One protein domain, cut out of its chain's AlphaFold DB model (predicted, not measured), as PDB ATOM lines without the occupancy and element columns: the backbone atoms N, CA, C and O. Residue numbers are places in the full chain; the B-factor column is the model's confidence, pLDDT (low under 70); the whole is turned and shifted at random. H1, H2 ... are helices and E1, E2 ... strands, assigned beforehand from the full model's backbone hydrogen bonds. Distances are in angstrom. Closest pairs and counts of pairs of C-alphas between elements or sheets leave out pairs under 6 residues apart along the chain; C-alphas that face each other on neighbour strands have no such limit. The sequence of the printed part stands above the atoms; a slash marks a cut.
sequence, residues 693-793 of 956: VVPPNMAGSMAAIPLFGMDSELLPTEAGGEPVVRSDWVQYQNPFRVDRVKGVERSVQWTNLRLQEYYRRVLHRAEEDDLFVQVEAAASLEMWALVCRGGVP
ATOM      1  N   VAL A 693     212.708 170.415 256.093       94.06
ATOM      2  CA  VAL A 693     211.821 169.563 255.291       94.06
ATOM      3  C   VAL A 693     211.260 170.318 254.082       94.06
ATOM      4  O   VAL A 693     211.111 171.540 254.125       94.06
ATOM      5  N   VAL A 694     210.866 169.597 253.033       93.19
ATOM      6  CA  VAL A 694     209.852 170.073 252.078       93.19
ATOM      7  C   VAL A 694     208.477 169.729 252.672       93.19
ATOM      8  O   VAL A 694     208.244 168.556 252.985       93.19
ATOM      9  N   PRO A 695     207.565 170.694 252.884       89.50
ATOM     10  CA  PRO A 695     206.251 170.417 253.460       89.50
ATOM     11  C   PRO A 695     205.371 169.581 252.504       89.50
ATOM     12  O   PRO A 695     205.579 169.616 251.289       89.50
ATOM     13  N   PRO A 696     204.370 168.837 253.020       81.50
ATOM     14  CA  PRO A 696     203.468 168.038 252.191       81.50
ATOM     15  C   PRO A 696     202.713 168.920 251.193       81.50
ATOM     16  O   PRO A 696     202.093 169.920 251.562       81.50
ATOM     17  N   ASN A 697     202.752 168.541 249.917       70.81
ATOM     18  CA  ASN A 697     202.106 169.302 248.857       70.81
ATOM     19  C   ASN A 697     200.641 168.872 248.686       70.81
ATOM     20  O   ASN A 697     200.351 167.683 248.527       70.81
ATOM     21  N   MET A 698     199.738 169.864 248.658       55.66
ATOM     22  CA  MET A 698     198.265 169.751 248.637       55.66
ATOM     23  C   MET A 698     197.693 168.765 247.601       55.66
ATOM     24  O   MET A 698     196.546 168.346 247.727       55.66
ATOM     25  N   ALA A 699     198.459 168.431 246.560       49.44
ATOM     26  CA  ALA A 699     198.015 167.642 245.415       49.44
ATOM     27  C   ALA A 699     198.426 166.153 245.428       49.44
ATOM     28  O   ALA A 699     198.047 165.447 244.495       49.44
ATOM     29  N   GLY A 700     199.181 165.649 246.422       46.97
ATOM     30  CA  GLY A 700     199.525 164.214 246.412       46.97
ATOM     31  C   GLY A 700     200.377 163.612 247.536       46.97
ATOM     32  O   GLY A 700     200.277 162.406 247.740       46.97
ATOM     33  N   SER A 701     201.175 164.383 248.287       55.44
ATOM     34  CA  SER A 701     201.924 163.829 249.434       55.44
ATOM     35  C   SER A 701     201.244 164.183 250.750       55.44
ATOM     36  O   SER A 701     201.035 165.358 251.037       55.44
ATOM     37  N   MET A 702     200.960 163.178 251.584       61.03
ATOM     38  CA  MET A 702     200.501 163.390 252.963       61.03
ATOM     39  C   MET A 702     201.642 163.641 253.962       61.03
ATOM     40  O   MET A 702     201.370 164.052 255.087       61.03
ATOM     41  N   ALA A 703     202.898 163.398 253.580       79.94
ATOM     42  CA  ALA A 703     204.060 163.531 254.457       79.94
ATOM     43  C   ALA A 703     205.026 164.621 253.968       79.94
ATOM     44  O   ALA A 703     205.168 164.852 252.762       79.94
ATOM     45  N   ALA A 704     205.699 165.270 254.918       87.88
ATOM     46  CA  ALA A 704     206.845 166.126 254.636       87.88
ATOM     47  C   ALA A 704     208.057 165.269 254.231       87.88
ATOM     48  O   ALA A 704     208.258 164.183 254.777       87.88
ATOM     49  N   ILE A 705     208.874 165.764 253.302       91.75
ATOM     50  CA  ILE A 705     210.100 165.091 252.851       91.75
ATOM     51  C   ILE A 705     211.277 165.682 253.642       91.75
ATOM     52  O   ILE A 705     211.478 166.896 253.567       91.75
ATOM     53  N   PRO A 706     212.045 164.893 254.413       92.94
ATOM     54  CA  PRO A 706     213.214 165.406 255.121       92.94
ATOM     55  C   PRO A 706     214.315 165.821 254.140       92.94
ATOM     56  O   PRO A 706     214.569 165.131 253.158       92.94
ATOM     57  N   LEU A 707     214.977 166.943 254.426       94.12
ATOM     58  CA  LEU A 707     216.161 167.410 253.695       94.12
ATOM     59  C   LEU A 707     217.419 167.311 254.561       94.12
ATOM     60  O   LEU A 707     218.441 166.815 254.101       94.12
ATOM     61  N   PHE A 708     217.329 167.769 255.816       93.19
ATOM     62  CA  PHE A 708     218.441 167.789 256.771       93.19
ATOM     63  C   PHE A 708     217.951 167.479 258.188       93.19
ATOM     64  O   PHE A 708     216.917 167.999 258.618       93.19
ATOM     65  N   GLY A 709     218.723 166.682 258.927       89.44
ATOM     66  CA  GLY A 709     218.585 166.495 260.371       89.44
ATOM     67  C   GLY A 709     219.515 167.430 261.151       89.44
ATOM     68  O   GLY A 709     220.402 168.058 260.581       89.44
ATOM     69  N   MET A 710     219.355 167.498 262.476       83.56
ATOM     70  CA  MET A 710     220.272 168.242 263.367       83.56
ATOM     71  C   MET A 710     221.589 167.482 263.656       83.56
ATOM     72  O   MET A 710     222.354 167.829 264.552       83.56
ATOM     73  N   ASP A 711     221.806 166.369 262.963       82.31
ATOM     74  CA  ASP A 711     222.988 165.502 262.955       82.31
ATOM     75  C   ASP A 711     223.690 165.493 261.592       82.31
ATOM     76  O   ASP A 711     224.793 164.962 261.492       82.31
ATOM     77  N   SER A 712     223.090 166.094 260.557       89.06
ATOM     78  CA  SER A 712     223.692 166.201 259.229       89.06
ATOM     79  C   SER A 712     225.043 166.925 259.314       89.06
ATOM     80  O   SER A 712     225.099 168.109 259.662       89.06
ATOM     81  N   GLU A 713     226.125 166.192 259.038       87.69
ATOM     82  CA  GLU A 713     227.507 166.679 259.091       87.69
ATOM     83  C   GLU A 713     227.771 167.696 257.973       87.69
ATOM     84  O   GLU A 713     227.383 167.497 256.821       87.69
ATOM     85  N   LEU A 714     228.429 168.798 258.329       86.62
ATOM     86  CA  LEU A 714     228.808 169.870 257.415       86.62
ATOM     87  C   LEU A 714     230.244 169.628 256.941       86.62
ATOM     88  O   LEU A 714     231.200 169.788 257.702       86.62
ATOM     89  N   LEU A 715     230.391 169.248 255.673       82.25
ATOM     90  CA  LEU A 715     231.673 168.914 255.058       82.25
ATOM     91  C   LEU A 715     232.374 170.185 254.540       82.25
ATOM     92  O   LEU A 715     231.709 171.040 253.949       82.25
ATOM     93  N   PRO A 716     233.702 170.341 254.712       77.69
ATOM     94  CA  PRO A 716     234.441 171.465 254.133       77.69
ATOM     95  C   PRO A 716     234.312 171.532 252.604       77.69
ATOM     96  O   PRO A 716     234.005 170.540 251.948       77.69
ATOM     97  N   THR A 717     234.581 172.697 252.015       73.88
ATOM     98  CA  THR A 717     234.571 172.887 250.553       73.88
ATOM     99  C   THR A 717     235.992 173.040 250.008       73.88
ATOM    100  O   THR A 717     236.855 173.607 250.679       73.88
ATOM    101  N   GLU A 718     236.254 172.579 248.776       65.81
ATOM    102  CA  GLU A 718     237.594 172.664 248.152       65.81
ATOM    103  C   GLU A 718     238.135 174.100 248.094       65.81
ATOM    104  O   GLU A 718     239.330 174.331 248.249       65.81
ATOM    105  N   ALA A 719     237.241 175.077 247.915       65.44
ATOM    106  CA  ALA A 719     237.571 176.498 247.857       65.44
ATOM    107  C   ALA A 719     237.935 177.119 249.224       65.44
ATOM    108  O   ALA A 719     238.194 178.321 249.287       65.44
ATOM    109  N   GLY A 720     237.916 176.348 250.320       64.81
ATOM    110  CA  GLY A 720     238.128 176.861 251.679       64.81
ATOM    111  C   GLY A 720     236.992 177.761 252.183       64.81
ATOM    112  O   GLY A 720     237.215 178.598 253.056       64.81
ATOM    113  N   GLY A 721     235.792 177.623 251.610       71.94
ATOM    114  CA  GLY A 721     234.588 178.324 252.051       71.94
ATOM    115  C   GLY A 721     233.949 177.684 253.286       71.94
ATOM    116  O   GLY A 721     234.443 176.695 253.827       71.94
ATOM    117  N   GLU A 722     232.814 178.239 253.717       79.06
ATOM    118  CA  GLU A 722     232.008 177.665 254.803       79.06
ATOM    119  C   GLU A 722     231.623 176.202 254.481       79.06
ATOM    120  O   GLU A 722     231.330 175.906 253.318       79.06
ATOM    121  N   PRO A 723     231.654 175.270 255.455       84.12
ATOM    122  CA  PRO A 723     231.293 173.881 255.198       84.12
ATOM    123  C   PRO A 723     229.793 173.740 254.904       84.12
ATOM    124  O   PRO A 723     228.965 174.503 255.419       84.12
ATOM    125  N   VAL A 724     229.456 172.756 254.068       87.81
ATOM    126  CA  VAL A 724     228.120 172.540 253.499       87.81
ATOM    127  C   VAL A 724     227.661 171.088 253.622       87.81
ATOM    128  O   VAL A 724     228.460 170.165 253.772       87.81
ATOM    129  N   VAL A 725     226.356 170.882 253.496       90.31
ATOM    130  CA  VAL A 725     225.715 169.575 253.343       90.31
ATOM    131  C   VAL A 725     224.722 169.620 252.178       90.31
ATOM    132  O   VAL A 725     224.203 170.686 251.842       90.31
ATOM    133  N   ARG A 726     224.465 168.474 251.542       91.44
ATOM    134  CA  ARG A 726     223.488 168.323 250.454       91.44
ATOM    135  C   ARG A 726     222.414 167.307 250.835       91.44
ATOM    136  O   ARG A 726     222.729 166.320 251.492       91.44
ATOM    137  N   SER A 727     221.169 167.572 250.450       94.25
ATOM    138  CA  SER A 727     220.047 166.642 250.621       94.25
ATOM    139  C   SER A 727     220.077 165.528 249.568       94.25
ATOM    140  O   SER A 727     220.902 165.544 248.653       94.25
ATOM    141  N   ASP A 728     219.112 164.613 249.614       91.69
ATOM    142  CA  ASP A 728     218.742 163.832 248.430       91.69
ATOM    143  C   ASP A 728     218.097 164.721 247.346       91.69
ATOM    144  O   ASP A 728     217.705 165.867 247.601       91.69
ATOM    145  N   TRP A 729     217.981 164.191 246.124       92.75
ATOM    146  CA  TRP A 729     217.259 164.836 245.023       92.75
ATOM    147  C   TRP A 729     215.744 164.660 245.192       92.75
ATOM    148  O   TRP A 729     215.233 163.541 245.205       92.75
ATOM    149  N   VAL A 730     215.014 165.771 245.271       93.31
ATOM    150  CA  VAL A 730     213.549 165.813 245.402       93.31
ATOM    151  C   VAL A 730     212.948 166.374 244.113       93.31
ATOM    152  O   VAL A 730     213.485 167.322 243.549       93.31
ATOM    153  N   GLN A 731     211.836 165.820 243.624       92.31
ATOM    154  CA  GLN A 731     211.156 166.359 242.436       92.31
ATOM    155  C   GLN A 731     210.759 167.832 242.656       92.31
ATOM    156  O   GLN A 731     210.298 168.198 243.744       92.31
ATOM    157  N   TYR A 732     210.942 168.678 241.640       91.44
ATOM    158  CA  TYR A 732     210.565 170.087 241.705       91.44
ATOM    159  C   TYR A 732     209.049 170.240 241.879       91.44
ATOM    160  O   TYR A 732     208.239 169.426 241.438       91.44
ATOM    161  N   GLN A 733     208.669 171.304 242.574       87.94
ATOM    162  CA  GLN A 733     207.291 171.688 242.852       87.94
ATOM    163  C   GLN A 733     207.248 173.212 242.796       87.94
ATOM    164  O   GLN A 733     208.240 173.848 243.134       87.94
ATOM    165  N   ASN A 734     206.137 173.820 242.380       85.44
ATOM    166  CA  ASN A 734     206.068 175.273 242.215       85.44
ATOM    167  C   ASN A 734     205.108 175.924 243.235       85.44
ATOM    168  O   ASN A 734     203.901 175.681 243.149       85.44
ATOM    169  N   PRO A 735     205.588 176.765 244.178       89.75
ATOM    170  CA  PRO A 735     206.992 177.047 244.507       89.75
ATOM    171  C   PRO A 735     207.645 175.895 245.290       89.75
ATOM    172  O   PRO A 735     206.984 175.238 246.097       89.75
ATOM    173  N   PHE A 736     208.956 175.698 245.134       92.56
ATOM    174  CA  PHE A 736     209.686 174.682 245.896       92.56
ATOM    175  C   PHE A 736     210.020 175.278 247.259       92.56
ATOM    176  O   PHE A 736     210.867 176.167 247.379       92.56
ATOM    177  N   ARG A 737     209.281 174.852 248.281       93.50
ATOM    178  CA  ARG A 737     209.291 175.439 249.621       93.50
ATOM    179  C   ARG A 737     210.134 174.594 250.576       93.50
ATOM    180  O   ARG A 737     209.987 173.377 250.604       93.50
ATOM    181  N   VAL A 738     210.968 175.245 251.385       94.00
ATOM    182  CA  VAL A 738     211.753 174.600 252.447       94.00
ATOM    183  C   VAL A 738     211.368 175.192 253.796       94.00
ATOM    184  O   VAL A 738     211.409 176.410 253.999       94.00
ATOM    185  N   ASP A 739     211.031 174.306 254.724       93.19
ATOM    186  CA  ASP A 739     210.531 174.613 256.056       93.19
ATOM    187  C   ASP A 739     211.531 174.190 257.131       93.19
ATOM    188  O   ASP A 739     212.038 173.069 257.121       93.19
ATOM    189  N   ARG A 740     211.780 175.080 258.095       91.25
ATOM    190  CA  ARG A 740     212.517 174.771 259.323       91.25
ATOM    191  C   ARG A 740     211.559 174.164 260.342       91.25
ATOM    192  O   ARG A 740     210.523 174.758 260.645       91.25
ATOM    193  N   VAL A 741     211.926 173.023 260.917       89.00
ATOM    194  CA  VAL A 741     211.162 172.392 262.003       89.00
ATOM    195  C   VAL A 741     211.368 173.174 263.308       89.00
ATOM    196  O   VAL A 741     212.499 173.495 263.673       89.00
ATOM    197  N   LYS A 742     210.268 173.485 264.007       85.25
ATOM    198  CA  LYS A 742     210.235 174.148 265.327       85.25
ATOM    199  C   LYS A 742     209.919 173.170 266.467       85.25
ATOM    200  O   LYS A 742     210.446 173.347 267.561       85.25
ATOM    201  N   GLY A 743     209.074 172.167 266.208       80.12
ATOM    202  CA  GLY A 743     208.604 171.144 267.156       80.12
ATOM    203  C   GLY A 743     207.849 170.023 266.424       80.12
ATOM    204  O   GLY A 743     207.781 170.054 265.194       80.12
ATOM    205  N   VAL A 744     207.266 169.060 267.149       71.94
ATOM    206  CA  VAL A 744     206.774 167.772 266.593       71.94
ATOM    207  C   VAL A 744     205.775 167.934 265.436       71.94
ATOM    208  O   VAL A 744     205.838 167.181 264.469       71.94
ATOM    209  N   GLU A 745     204.906 168.946 265.490       73.00
ATOM    210  CA  GLU A 745     203.925 169.262 264.432       73.00
ATOM    211  C   GLU A 745     204.039 170.718 263.935       73.00
ATOM    212  O   GLU A 745     203.101 171.268 263.356       73.00
ATOM    213  N   ARG A 746     205.169 171.392 264.198       82.50
ATOM    214  CA  ARG A 746     205.342 172.827 263.900       82.50
ATOM    215  C   ARG A 746     206.557 173.070 263.028       82.50
ATOM    216  O   ARG A 746     207.674 172.699 263.382       82.50
ATOM    217  N   SER A 747     206.348 173.800 261.944       88.19
ATOM    218  CA  SER A 747     207.392 174.306 261.060       88.19
ATOM    219  C   SER A 747     207.124 175.761 260.677       88.19
ATOM    220  O   SER A 747     206.033 176.292 260.894       88.19
ATOM    221  N   VAL A 748     208.151 176.424 260.153       88.56
ATOM    222  CA  VAL A 748     208.069 177.761 259.561       88.56
ATOM    223  C   VAL A 748     208.788 177.748 258.219       88.56
ATOM    224  O   VAL A 748     209.846 177.128 258.091       88.56
ATOM    225  N   GLN A 749     208.245 178.449 257.224       90.06
ATOM    226  CA  GLN A 749     208.922 178.608 255.943       90.06
ATOM    227  C   GLN A 749     210.270 179.310 256.151       90.06
ATOM    228  O   GLN A 749     210.326 180.389 256.735       90.06
ATOM    229  N   TRP A 750     211.353 178.697 255.678       90.50
ATOM    230  CA  TRP A 750     212.708 179.241 255.785       90.50
ATOM    231  C   TRP A 750     213.140 179.906 254.480       90.50
ATOM    232  O   TRP A 750     213.616 181.042 254.462       90.50
ATOM    233  N   THR A 751     212.929 179.208 253.364       92.12
ATOM    234  CA  THR A 751     213.293 179.683 252.028       92.12
ATOM    235  C   THR A 751     212.395 179.049 250.963       92.12
ATOM    236  O   THR A 751     211.648 178.105 251.238       92.12
ATOM    237  N   ASN A 752     212.409 179.594 249.748       92.88
ATOM    238  CA  ASN A 752     211.686 179.037 248.607       92.88
ATOM    239  C   ASN A 752     212.388 179.327 247.275       92.88
ATOM    240  O   ASN A 752     213.146 180.286 247.163       92.88
ATOM    241  N   LEU A 753     212.103 178.505 246.269       93.50
ATOM    242  CA  LEU A 753     212.537 178.696 244.889       93.50
ATOM    243  C   LEU A 753     211.313 178.760 243.968       93.50
ATOM    244  O   LEU A 753     210.429 177.903 244.025       93.50
ATOM    245  N   ARG A 754     211.305 179.752 243.078       91.50
ATOM    246  CA  ARG A 754     210.378 179.868 241.947       91.50
ATOM    247  C   ARG A 754     211.218 180.014 240.690       91.50
ATOM    248  O   ARG A 754     211.829 181.058 240.487       91.50
ATOM    249  N   LEU A 755     211.268 178.994 239.836       88.88
ATOM    250  CA  LEU A 755     212.115 179.043 238.634       88.88
ATOM    251  C   LEU A 755     211.741 180.206 237.691       88.88
ATOM    252  O   LEU A 755     212.608 180.761 237.022       88.88
ATOM    253  N   GLN A 756     210.483 180.657 237.723       83.62
ATOM    254  CA  GLN A 756     209.989 181.836 237.001       83.62
ATOM    255  C   GLN A 756     210.601 183.178 237.468       83.62
ATOM    256  O   GLN A 756     210.490 184.167 236.750       83.62
ATOM    257  N   GLU A 757     211.262 183.242 238.631       84.25
ATOM    258  CA  GLU A 757     212.034 184.428 239.059       84.25
ATOM    259  C   GLU A 757     213.387 184.521 238.325       84.25
ATOM    260  O   GLU A 757     213.924 185.613 238.139       84.25
ATOM    261  N   TYR A 758     213.906 183.384 237.849       80.50
ATOM    262  CA  TYR A 758     215.207 183.254 237.179       80.50
ATOM    263  C   TYR A 758     215.071 183.079 235.658       80.50
ATOM    264  O   TYR A 758     216.010 183.360 234.914       80.50
ATOM    265  N   TYR A 759     213.901 182.642 235.181       81.06
ATOM    266  CA  TYR A 759     213.670 182.256 233.792       81.06
ATOM    267  C   TYR A 759     212.522 183.041 233.147       81.06
ATOM    268  O   TYR A 759     211.417 183.121 233.677       81.06
ATOM    269  N   ARG A 760     212.783 183.628 231.970       69.75
ATOM    270  CA  ARG A 760     211.859 184.566 231.298       69.75
ATOM    271  C   ARG A 760     210.785 183.910 230.426       69.75
ATOM    272  O   ARG A 760     209.893 184.622 229.965       69.75
ATOM    273  N   ARG A 761     210.875 182.606 230.142       76.25
ATOM    274  CA  ARG A 761     209.819 181.876 229.420       76.25
ATOM    275  C   ARG A 761     208.895 181.191 230.426       76.25
ATOM    276  O   ARG A 761     209.278 180.930 231.563       76.25
ATOM    277  N   VAL A 762     207.675 180.887 229.998       72.94
ATOM    278  CA  VAL A 762     206.757 180.063 230.790       72.94
ATOM    279  C   VAL A 762     207.234 178.616 230.703       72.94
ATOM    280  O   VAL A 762     207.153 178.030 229.630       72.94
ATOM    281  N   LEU A 763     207.710 178.059 231.819       77.19
ATOM    282  CA  LEU A 763     207.903 176.613 231.958       77.19
ATOM    283  C   LEU A 763     206.552 175.912 231.793       77.19
ATOM    284  O   LEU A 763     205.562 176.286 232.432       77.19
ATOM    285  N   HIS A 764     206.503 174.901 230.938       79.88
ATOM    286  CA  HIS A 764     205.347 174.032 230.809       79.88
ATOM    287  C   HIS A 764     205.361 172.977 231.916       79.88
ATOM    288  O   HIS A 764     206.411 172.519 232.355       79.88
ATOM    289  N   ARG A 765     204.177 172.531 232.350       76.06
ATOM    290  CA  ARG A 765     204.062 171.572 233.457       76.06
ATOM    291  C   ARG A 765     204.856 170.276 233.229       76.06
ATOM    292  O   ARG A 765     205.472 169.788 234.158       76.06
ATOM    293  N   ALA A 766     204.896 169.770 231.996       77.00
ATOM    294  CA  ALA A 766     205.681 168.583 231.647       77.00
ATOM    295  C   ALA A 766     207.209 168.800 231.713       77.00
ATOM    296  O   ALA A 766     207.947 167.828 231.694       77.00
ATOM    297  N   GLU A 767     207.677 170.051 231.773       81.44
ATOM    298  CA  GLU A 767     209.076 170.413 232.029       81.44
ATOM    299  C   GLU A 767     209.312 170.591 233.539       81.44
ATOM    300  O   GLU A 767     210.343 170.165 234.044       81.44
ATOM    301  N   GLU A 768     208.345 171.150 234.282       83.00
ATOM    302  CA  GLU A 768     208.399 171.220 235.754       83.00
ATOM    303  C   GLU A 768     208.358 169.827 236.409       83.00
ATOM    304  O   GLU A 768     209.135 169.574 237.328       83.00
ATOM    305  N   ASP A 769     207.512 168.917 235.912       86.06
ATOM    306  CA  ASP A 769     207.409 167.523 236.374       86.06
ATOM    307  C   ASP A 769     208.710 166.720 236.080       86.06
ATOM    308  O   ASP A 769     208.983 165.725 236.754       86.06
ATOM    309  N   ASP A 770     209.528 167.162 235.112       90.38
ATOM    310  CA  ASP A 770     210.803 166.556 234.672       90.38
ATOM    311  C   ASP A 770     212.028 167.050 235.483       90.38
ATOM    312  O   ASP A 770     213.140 166.525 235.339       90.38
ATOM    313  N   LEU A 771     211.857 168.094 236.302       93.44
ATOM    314  CA  LEU A 771     212.928 168.755 237.053       93.44
ATOM    315  C   LEU A 771     213.014 168.253 238.498       93.44
ATOM    316  O   LEU A 771     212.017 167.950 239.150       93.44
ATOM    317  N   PHE A 772     214.237 168.215 239.020       95.19
ATOM    318  CA  PHE A 772     214.560 167.817 240.386       95.19
ATOM    319  C   PHE A 772     215.461 168.868 241.038       95.19
ATOM    320  O   PHE A 772     216.269 169.524 240.374       95.19
ATOM    321  N   VAL A 773     215.322 169.009 242.354       95.75
ATOM    322  CA  VAL A 773     216.093 169.906 243.212       95.75
ATOM    323  C   VAL A 773     216.765 169.100 244.316       95.75
ATOM    324  O   VAL A 773     216.101 168.432 245.107       95.75
ATOM    325  N   GLN A 774     218.082 169.225 244.412       95.62
ATOM    326  CA  GLN A 774     218.833 168.940 245.627       95.62
ATOM    327  C   GLN A 774     219.107 170.272 246.332       95.62
ATOM    328  O   GLN A 774     219.493 171.253 245.693       95.62
ATOM    329  N   VAL A 775     218.912 170.335 247.647       96.06
ATOM    330  CA  VAL A 775     219.267 171.522 248.434       96.06
ATOM    331  C   VAL A 775     220.700 171.366 248.929       96.06
ATOM    332  O   VAL A 775     221.061 170.330 249.481       96.06
ATOM    333  N   GLU A 776     221.513 172.401 248.749       93.88
ATOM    334  CA  GLU A 776     222.820 172.567 249.385       93.88
ATOM    335  C   GLU A 776     222.679 173.624 250.487       93.88
ATOM    336  O   GLU A 776     222.148 174.704 250.229       93.88
ATOM    337  N   ALA A 777     223.123 173.328 251.710       92.69
ATOM    338  CA  ALA A 777     223.011 174.220 252.863       92.69
ATOM    339  C   ALA A 777     224.354 174.380 253.587       92.69
ATOM    340  O   ALA A 777     225.054 173.394 253.807       92.69
ATOM    341  N   ALA A 778     224.708 175.609 253.968       89.50
ATOM    342  CA  ALA A 778     225.950 175.911 254.691       89.50
ATOM    343  C   ALA A 778     225.768 175.963 256.220       89.50
ATOM    344  O   ALA A 778     224.643 176.033 256.722       89.50
ATOM    345  N   ALA A 779     226.872 176.022 256.974       83.56
ATOM    346  CA  ALA A 779     226.851 176.213 258.433       83.56
ATOM    347  C   ALA A 779     226.117 177.493 258.886       83.56
ATOM    348  O   ALA A 779     225.558 177.538 259.988       83.56
ATOM    349  N   SER A 780     226.072 178.520 258.033       81.31
ATOM    350  CA  SER A 780     225.272 179.730 258.232       81.31
ATOM    351  C   SER A 780     223.779 179.549 257.946       81.31
ATOM    352  O   SER A 780     223.016 180.481 258.187       81.31
ATOM    353  N   LEU A 781     223.310 178.390 257.480       86.94
ATOM    354  CA  LEU A 781     221.936 178.165 257.009       86.94
ATOM    355  C   LEU A 781     221.552 179.017 255.775       86.94
ATOM    356  O   LEU A 781     220.360 179.230 255.529       86.94
ATOM    357  N   GLU A 782     222.536 179.513 255.010       88.06
ATOM    358  CA  GLU A 782     222.330 179.841 253.590       88.06
ATOM    359  C   GLU A 782     221.987 178.558 252.821       88.06
ATOM    360  O   GLU A 782     222.471 177.479 253.169       88.06
ATOM    361  N   MET A 783     221.120 178.674 251.811       92.62
ATOM    362  CA  MET A 783     220.640 177.547 251.016       92.62
ATOM    363  C   MET A 783     220.625 177.872 249.525       92.62
ATOM    364  O   MET A 783     220.129 178.923 249.102       92.62
ATOM    365  N   TRP A 784     221.103 176.916 248.735       94.06
ATOM    366  CA  TRP A 784     221.076 176.946 247.280       94.06
ATOM    367  C   TRP A 784     220.326 175.725 246.750       94.06
ATOM    368  O   TRP A 784     220.461 174.619 247.271       94.06
ATOM    369  N   ALA A 785     219.553 175.928 245.692       95.81
ATOM    370  CA  ALA A 785     218.943 174.859 244.927       95.81
ATOM    371  C   ALA A 785     219.893 174.445 243.800       95.81
ATOM    372  O   ALA A 785     220.237 175.254 242.934       95.81
ATOM    373  N   LEU A 786     220.300 173.182 243.816       95.75
ATOM    374  CA  LEU A 786     220.946 172.498 242.706       95.75
ATOM    375  C   LEU A 786     219.827 171.888 241.858       95.75
ATOM    376  O   LEU A 786     219.101 171.020 242.334       95.75
ATOM    377  N   VAL A 787     219.641 172.389 240.639       95.75
ATOM    378  CA  VAL A 787     218.523 172.043 239.749       95.75
ATOM    379  C   VAL A 787     219.040 171.178 238.604       95.75
ATOM    380  O   VAL A 787     219.959 171.591 237.898       95.75
ATOM    381  N   CYS A 788     218.446 169.999 238.412       95.31
ATOM    382  CA  CYS A 788     218.821 169.031 237.377       95.31
ATOM    383  C   CYS A 788     217.573 168.430 236.720       95.31
ATOM    384  O   CYS A 788     216.577 168.153 237.392       95.31
ATOM    385  N   ARG A 789     217.628 168.177 235.410       92.62
ATOM    386  CA  ARG A 789     216.581 167.437 234.694       92.62
ATOM    387  C   ARG A 789     216.757 165.928 234.893       92.62
ATOM    388  O   ARG A 789     217.855 165.408 234.712       92.62
ATOM    389  N   GLY A 790     215.679 165.231 235.249       86.00
ATOM    390  CA  GLY A 790     215.647 163.774 235.436       86.00
ATOM    391  C   GLY A 790     216.257 163.243 236.742       86.00
ATOM    392  O   GLY A 790     216.298 162.032 236.925       86.00
ATOM    393  N   GLY A 791     216.738 164.107 237.644       81.56
ATOM    394  CA  GLY A 791     217.209 163.715 238.985       81.56
ATOM    395  C   GLY A 791     218.544 162.960 239.048       81.56
ATOM    396  O   GLY A 791     219.003 162.651 240.143       81.56
ATOM    397  N   VAL A 792     219.187 162.699 237.906       86.81
ATOM    398  CA  VAL A 792     220.498 162.037 237.812       86.81
ATOM    399  C   VAL A 792     221.517 163.042 237.256       86.81
ATOM    400  O   VAL A 792     221.536 163.272 236.046       86.81
ATOM    401  N   PRO A 793     222.324 163.703 238.109       91.81
ATOM    402  CA  PRO A 793     223.353 164.632 237.654       91.81
ATOM    403  C   PRO A 793     224.556 163.885 237.064       91.81
ATOM    404  O   PRO A 793     224.977 162.852 237.579       91.81
TER     405      PRO A 793
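Overview. This is residues 693 to 793 of the 956 residues of an uncharacterized protein of Saccharothrix violaceirubra (UniProt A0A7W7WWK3). A three-stranded sheet of E2, E5 and E6 makes one wall, and the two-stranded hairpin of E3 and E4 makes a second wall that meets it where the end of E4 comes to E6; the short strand E1 lies beside E2 and near E3. Two very short helices, H1 and H2, lie at one end, and residues 757 to 762 stand free there, while the unnamed stretch 709 to 723 reaches out at the other. The printed part has 101 residues, with the named elements E1 E2 E3 E4 H1 H2 E5 E6 along the chain. Both sheets, ordered E2 - E5 - E6 and E3 - E4, are antiparallel, and the class is mostly strand. The whole is compact, with a radius of gyration of the C-alphas of 14.3 A and spans of 38 by 37 by 23 A.

Along the chain. In the larger sheet, E5 is residues 771 to 778, 23.1 A long, E2 is residues 724 to 731, 21.2 A, and E6 is residues 783 to 789, 19.6 A, ending at C-alpha 789 (216.581, 167.437, 234.694). E3, residues 736 to 743, is 21.6 A long, and E4, residues 746 to 753, is 21.2 A. E2 bends by 52 degrees at residue 728, and E4 bends by 52 degrees at residue 750. E1 is residues 705 to 708, beginning at C-alpha 705 (210.100, 165.091, 252.851). H1 is residues 755 to 758 and H2 residues 765 to 768.

Arrangement. E5 is the inner strand of its sheet, antiparallel to E2 at 162 degrees, with N 725 and O 777 2.8 A apart, within hydrogen-bond range. E5 and E6 form a hairpin at 155 degrees, with N 786 and O 774 at 2.8 A. E3 and E4 form a hairpin at 156 degrees, with N 740 and O 748 at 2.8 A. The closest C-alphas of E4 and E6, those of Leu 753 and Ala 785, are 7.5 A apart. E1 pairs with no named strand; its closest C-alphas to E2 are those of Leu 707 and Ser 727, 5.0 A apart. E1 and E3 are near each other. E3 and E5 are apart, but only just, at 8.4 A. H2 is not on the larger sheet, but only just, with 4 pairs of C-alphas within 10 A; H1 is not on it. H1 and H2 are too short for an O i to N i+4 pair; in each, the one O i to N i+3 pair is within range.

Size, cuts and confidence. The C-alphas of Ala 699 and Gly 720, the two farthest apart, are 41.6 A apart. The printed part has no cut. The link from E1 to E2 is long, with 15 residues. The mean pLDDT of the printed part is 84.9; residues 698 to 702, 718 to 720 and 760 are under 70.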